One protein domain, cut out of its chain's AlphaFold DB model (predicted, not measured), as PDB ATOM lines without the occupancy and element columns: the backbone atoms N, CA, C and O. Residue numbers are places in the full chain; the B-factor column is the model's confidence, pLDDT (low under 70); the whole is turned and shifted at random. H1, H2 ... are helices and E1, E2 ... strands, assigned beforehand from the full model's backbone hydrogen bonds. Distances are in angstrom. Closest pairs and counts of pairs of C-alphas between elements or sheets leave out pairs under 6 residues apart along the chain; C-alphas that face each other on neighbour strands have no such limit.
ATOM      1  N   GLY A  12       5.026  11.043 -13.167       65.44
ATOM      2  CA  GLY A  12       6.192  10.165 -13.006       65.44
ATOM      3  C   GLY A  12       7.540  10.814 -13.329       65.44
ATOM      4  O   GLY A  12       8.560  10.134 -13.207       65.44
ATOM      5  N   ALA A  13       7.563  12.099 -13.697       66.50
ATOM      6  CA  ALA A  13       8.797  12.876 -13.737       66.50
ATOM      7  C   ALA A  13       9.301  13.150 -12.313       66.50
ATOM      8  O   ALA A  13       8.507  13.379 -11.399       66.50
ATOM      9  N   GLN A  14      10.616  13.128 -12.135       73.38
ATOM     10  CA  GLN A  14      11.295  13.611 -10.937       73.38
ATOM     11  C   GLN A  14      12.430  14.531 -11.387       73.38
ATOM     12  O   GLN A  14      12.984  14.356 -12.472       73.38
ATOM     13  N   GLU A  15      12.740  15.536 -10.577       74.81
ATOM     14  CA  GLU A  15      13.895  16.387 -10.835       74.81
ATOM     15  C   GLU A  15      15.172  15.558 -10.643       74.81
ATOM     16  O   GLU A  15      15.359  14.918  -9.607       74.81
ATOM     17  N   HIS A  16      16.018  15.530 -11.668       80.06
ATOM     18  CA  HIS A  16      17.340  14.923 -11.638       80.06
ATOM     19  C   HIS A  16      18.387  16.031 -11.731       80.06
ATOM     20  O   HIS A  16      18.276  16.896 -12.600       80.06
ATOM     21  N   GLU A  17      19.426  15.956 -10.896       80.81
ATOM     22  CA  GLU A  17      20.453  17.002 -10.751       80.81
ATOM     23  C   GLU A  17      21.052  17.427 -12.103       80.81
ATOM     24  O   GLU A  17      21.099  18.615 -12.407       80.81
ATOM     25  N   ASP A  18      21.400  16.458 -12.958       81.12
ATOM     26  CA  ASP A  18      22.026  16.744 -14.261       81.12
ATOM     27  C   ASP A  18      21.082  16.743 -15.478       81.12
ATOM     28  O   ASP A  18      21.459  17.220 -16.547       81.12
ATOM     29  N   MET A  19      19.877  16.170 -15.366       83.38
ATOM     30  CA  MET A  19      19.009  15.884 -16.528       83.38
ATOM     31  C   MET A  19      17.706  16.692 -16.529       83.38
ATOM     32  O   MET A  19      16.873  16.531 -17.428       83.38
ATOM     33  N   GLY A  20      17.522  17.551 -15.524       83.38
ATOM     34  CA  GLY A  20      16.286  18.287 -15.303       83.38
ATOM     35  C   GLY A  20      15.125  17.363 -14.930       83.38
ATOM     36  O   GLY A  20      15.309  16.280 -14.375       83.38
ATOM     37  N   ASN A  21      13.903  17.792 -15.236       83.62
ATOM     38  CA  ASN A  21      12.699  17.004 -14.977       83.62
ATOM     39  C   ASN A  21      12.606  15.835 -15.955       83.62
ATOM     40  O   ASN A  21      12.173  16.017 -17.094       83.62
ATOM     41  N   ILE A  22      12.960  14.638 -15.497       85.00
ATOM     42  CA  ILE A  22      12.997  13.430 -16.319       85.00
ATOM     43  C   ILE A  22      12.322  12.264 -15.597       85.00
ATOM     44  O   ILE A  22      12.345  12.138 -14.375       85.00
ATOM     45  N   HIS A  23      11.688  11.383 -16.360       84.06
ATOM     46  CA  HIS A  23      11.143  10.127 -15.851       84.06
ATOM     47  C   HIS A  23      12.093   8.967 -16.168       84.06
ATOM     48  O   HIS A  23      12.971   9.060 -17.028       84.06
ATOM     49  N   ARG A  24      11.903   7.823 -15.501       85.44
ATOM     50  CA  ARG A  24      12.795   6.657 -15.647       85.44
ATOM     51  C   ARG A  24      12.958   6.179 -17.094       85.44
ATOM     52  O   ARG A  24      14.046   5.751 -17.468       85.44
ATOM     53  N   PHE A  25      11.891   6.230 -17.889       86.19
ATOM     54  CA  PHE A  25      11.952   5.824 -19.292       86.19
ATOM     55  C   PHE A  25      12.695   6.860 -20.150       86.19
ATOM     56  O   PHE A  25      13.548   6.466 -20.940       86.19
ATOM     57  N   GLY A  26      12.499   8.160 -19.903       88.50
ATOM     58  CA  GLY A  26      13.298   9.233 -20.502       88.50
ATOM     59  C   GLY A  26      14.801   9.066 -20.257       88.50
ATOM     60  O   GLY A  26      15.584   9.123 -21.202       88.50
ATOM     61  N   MET A  27      15.223   8.732 -19.030       90.75
ATOM     62  CA  MET A  27      16.642   8.448 -18.741       90.75
ATOM     63  C   MET A  27      17.188   7.281 -19.580       90.75
ATOM     64  O   MET A  27      18.322   7.326 -20.061       90.75
ATOM     65  N   ALA A  28      16.385   6.229 -19.781       91.94
ATOM     66  CA  ALA A  28      16.771   5.100 -20.625       91.94
ATOM     67  C   ALA A  28      16.906   5.505 -22.104       91.94
ATOM     68  O   ALA A  28      17.833   5.042 -22.772       91.94
ATOM     69  N   ILE A  29      16.031   6.390 -22.596       91.19
ATOM     70  CA  ILE A  29      16.119   6.959 -23.948       91.19
ATOM     71  C   ILE A  29      17.405   7.778 -24.097       91.19
ATOM     72  O   ILE A  29      18.188   7.490 -24.998       91.19
ATOM     73  N   VAL A  30      17.669   8.734 -23.198       93.62
ATOM     74  CA  VAL A  30      18.877   9.584 -23.229       93.62
ATOM     75  C   VAL A  30      20.146   8.731 -23.235       93.62
ATOM     76  O   VAL A  30      21.036   8.927 -24.064       93.62
ATOM     77  N   ARG A  31      20.214   7.725 -22.355       94.88
ATOM     78  CA  ARG A  31      21.339   6.786 -22.312       94.88
ATOM     79  C   ARG A  31      21.507   6.030 -23.631       94.88
ATOM     80  O   ARG A  31      22.628   5.936 -24.121       94.88
ATOM     81  N   SER A  32      20.422   5.496 -24.188       94.56
ATOM     82  CA  SER A  32      20.476   4.715 -25.431       94.56
ATOM     83  C   SER A  32      20.897   5.584 -26.618       94.56
ATOM     84  O   SER A  32      21.731   5.164 -27.410       94.56
ATOM     85  N   LEU A  33      20.400   6.823 -26.707       94.31
ATOM     86  CA  LEU A  33      20.803   7.771 -27.751       94.31
ATOM     87  C   LEU A  33      22.303   8.066 -27.692       94.31
ATOM     88  O   LEU A  33      22.981   7.958 -28.709       94.31
ATOM     89  N   ASN A  34      22.847   8.377 -26.512       96.81
ATOM     90  CA  ASN A  34      24.285   8.623 -26.370       96.81
ATOM     91  C   ASN A  34      25.133   7.382 -26.693       96.81
ATOM     92  O   ASN A  34      26.214   7.523 -27.260       96.81
ATOM     93  N   GLN A  35      24.651   6.173 -26.382       96.44
ATOM     94  CA  GLN A  35      25.331   4.927 -26.756       96.44
ATOM     95  C   GLN A  35      25.401   4.743 -28.278       96.44
ATOM     96  O   GLN A  35      26.473   4.444 -28.798       96.44
ATOM     97  N   GLU A  36      24.295   4.966 -28.991       94.50
ATOM     98  CA  GLU A  36      24.256   4.893 -30.460       94.50
ATOM     99  C   GLU A  36      25.133   5.983 -31.106       94.50
ATOM    100  O   GLU A  36      25.883   5.713 -32.043       94.50
ATOM    101  N   ILE A  37      25.110   7.206 -30.565       95.81
ATOM    102  CA  ILE A  37      25.934   8.333 -31.034       95.81
ATOM    103  C   ILE A  37      27.430   8.041 -30.850       95.81
ATOM    104  O   ILE A  37      28.224   8.268 -31.766       95.81
ATOM    105  N   ALA A  38      27.822   7.491 -29.698       97.38
ATOM    106  CA  ALA A  38      29.194   7.050 -29.467       97.38
ATOM    107  C   ALA A  38      29.584   5.896 -30.407       97.38
ATOM    108  O   ALA A  38      30.676   5.901 -30.974       97.38
ATOM    109  N   GLY A  39      28.672   4.944 -30.641       96.50
ATOM    110  CA  GLY A  39      28.850   3.851 -31.603       96.50
ATOM    111  C   GLY A  39      29.065   4.325 -33.045       96.50
ATOM    112  O   GLY A  39      29.778   3.671 -33.803       96.50
ATOM    113  N   ALA A  40      28.524   5.492 -33.408       96.19
ATOM    114  CA  ALA A  40      28.755   6.148 -34.695       96.19
ATOM    115  C   ALA A  40      30.106   6.897 -34.788       96.19
ATOM    116  O   ALA A  40      30.421   7.456 -35.839       96.19
ATOM    117  N   GLY A  41      30.912   6.906 -33.720       97.44
ATOM    118  CA  GLY A  41      32.264   7.480 -33.695       97.44
ATOM    119  C   GLY A  41      32.390   8.825 -32.975       97.44
ATOM    120  O   GLY A  41      33.472   9.414 -32.979       97.44
ATOM    121  N   TYR A  42      31.327   9.329 -32.342       97.62
ATOM    122  CA  TYR A  42      31.427  10.526 -31.506       97.62
ATOM    123  C   TYR A  42      32.207  10.233 -30.214       97.62
ATOM    124  O   TYR A  42      31.850   9.335 -29.456       97.62
ATOM    125  N   ALA A  43      33.253  11.015 -29.936       96.50
ATOM    126  CA  ALA A  43      34.136  10.821 -28.778       96.50
ATOM    127  C   ALA A  43      34.054  11.946 -27.726       96.50
ATOM    128  O   ALA A  43      34.812  11.947 -26.761       96.50
ATOM    129  N   GLY A  44      33.146  12.913 -27.897       96.12
ATOM    130  CA  GLY A  44      33.029  14.096 -27.032       96.12
ATOM    131  C   GLY A  44      32.267  13.880 -25.719       96.12
ATOM    132  O   GLY A  44      31.943  14.853 -25.046       96.12
ATOM    133  N   GLY A  45      31.957  12.633 -25.352       94.38
ATOM    134  CA  GLY A  45      31.100  12.312 -24.209       94.38
ATOM    135  C   GLY A  45      29.623  12.253 -24.599       94.38
ATOM    136  O   GLY A  45      29.277  11.638 -25.609       94.38
ATOM    137  N   ASN A  46      28.748  12.865 -23.798       95.12
ATOM    138  CA  ASN A  46      27.311  12.898 -24.073       95.12
ATOM    139  C   ASN A  46      26.973  14.019 -25.062       95.12
ATOM    140  O   ASN A  46      27.471  15.136 -24.944       95.12
ATOM    141  N   LEU A  47      26.083  13.731 -26.010       95.62
ATOM    142  CA  LEU A  47      25.485  14.735 -26.891       95.62
ATOM    143  C   LEU A  47      24.062  15.101 -26.442       95.62
ATOM    144  O   LEU A  47      23.640  16.241 -26.604       95.62
ATOM    145  N   VAL A  48      23.340  14.153 -25.839       94.94
ATOM    146  CA  VAL A  48      22.014  14.370 -25.245       94.94
ATOM    147  C   VAL A  48      22.160  14.431 -23.727       94.94
ATOM    148  O   VAL A  48      22.619  13.467 -23.119       94.94
ATOM    149  N   TRP A  49      21.785  15.554 -23.116       92.88
ATOM    150  CA  TRP A  49      22.095  15.829 -21.706       92.88
ATOM    151  C   TRP A  49      20.885  15.792 -20.776       92.88
ATOM    152  O   TRP A  49      21.010  15.362 -19.635       92.88
ATOM    153  N   HIS A  50      19.717  16.210 -21.252       90.38
ATOM    154  CA  HIS A  50      18.524  16.390 -20.428       90.38
ATOM    155  C   HIS A  50      17.282  15.778 -21.083       90.38
ATOM    156  O   HIS A  50      17.344  15.257 -22.201       90.38
ATOM    157  N   ASN A  51      16.159  15.822 -20.364       87.25
ATOM    158  CA  ASN A  51      14.865  15.390 -20.889       87.25
ATOM    159  C   ASN A  51      14.397  16.240 -22.084       87.25
ATOM    160  O   ASN A  51      14.955  17.299 -22.368       87.25
ATOM    161  N   ASP A  52      13.339  15.798 -22.758       85.88
ATOM    162  CA  ASP A  52      12.682  16.601 -23.782       85.88
ATOM    163  C   ASP A  52      12.004  17.871 -23.228       85.88
ATOM    164  O   ASP A  52      11.832  18.074 -22.020       85.88
ATOM    165  N   GLU A  53      11.590  18.733 -24.156       84.19
ATOM    166  CA  GLU A  53      10.979  20.029 -23.862       84.19
ATOM    167  C   GLU A  53       9.631  19.914 -23.129       84.19
ATOM    168  O   GLU A  53       9.198  20.854 -22.465       84.19
ATOM    169  N   THR A  54       8.963  18.754 -23.161       79.75
ATOM    170  CA  THR A  54       7.722  18.564 -22.396       79.75
ATOM    171  C   THR A  54       7.987  18.528 -20.887       79.75
ATOM    172  O   THR A  54       7.119  18.906 -20.095       79.75
ATOM    173  N   GLY A  55       9.206  18.165 -20.474       76.69
ATOM    174  CA  GLY A  55       9.662  18.249 -19.089       76.69
ATOM    175  C   GLY A  55      10.057  19.654 -18.628       76.69
ATOM    176  O   GLY A  55      10.190  19.877 -17.422       76.69
ATOM    177  N   ASN A  56      10.234  20.610 -19.543       80.06
ATOM    178  CA  ASN A  56      10.756  21.932 -19.219       80.06
ATOM    179  C   ASN A  56       9.694  22.801 -18.501       80.06
ATOM    180  O   ASN A  56       8.718  23.241 -19.118       80.06
ATOM    181  N   PRO A  57       9.875  23.130 -17.202       73.50
ATOM    182  CA  PRO A  57       8.932  23.945 -16.439       73.50
ATOM    183  C   PRO A  57       9.057  25.442 -16.759       73.50
ATOM    184  O   PRO A  57       8.465  26.268 -16.065       73.50
ATOM    185  N   PHE A  58       9.818  25.819 -17.782       76.62
ATOM    186  CA  PHE A  58       9.934  27.188 -18.281       76.62
ATOM    187  C   PHE A  58       9.560  27.307 -19.759       76.62
ATOM    188  O   PHE A  58       9.581  28.412 -20.294       76.62
ATOM    189  N   SER A  59       9.171  26.198 -20.394       76.81
ATOM    190  CA  SER A  59       8.730  26.210 -21.782       76.81
ATOM    191  C   SER A  59       7.486  27.089 -21.957       76.81
ATOM    192  O   SER A  59       6.531  26.932 -21.179       76.81
TER     193      SER A  59
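What this domain is: This is residues 12 to 59 of the 115 residues of an uncharacterized protein of Pseudomonas agarici (UniProt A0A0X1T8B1). What shape? A strand hairpin, E1 and E2, leads into a long helix, H1; residues 40 to 59 fold back beside it toward the hairpin. What builds it? The printed part, mixed in class, has 48 residues, under half in E1, E2, then H1. It is only just compact, close to loose, with radius of gyration of the C-alphas 11.5 A and spans 33 by 19 by 17 A.

How they stand to each other: How do the strands pair? E1, residues 14 to 16, and E2, residues 20 to 22, form an antiparallel hairpin. N 16 and O 20 are 2.9 A apart, within hydrogen-bond range. And the helix? H1, residues 24 to 39, is apart from E1; each O i to N i+4 pair is within range.

Where its parts are: Where does E1 begin? C-alpha 14 is at (11.295, 13.611, -10.937). Where does H1 end? C-alpha 39 is at (28.850, 3.851, -31.603), 22.8 A from C-alpha 24.

The domain as a whole: Any cut? The printed part has none. Low confidence? Residues 12 to 13 have pLDDT under 70.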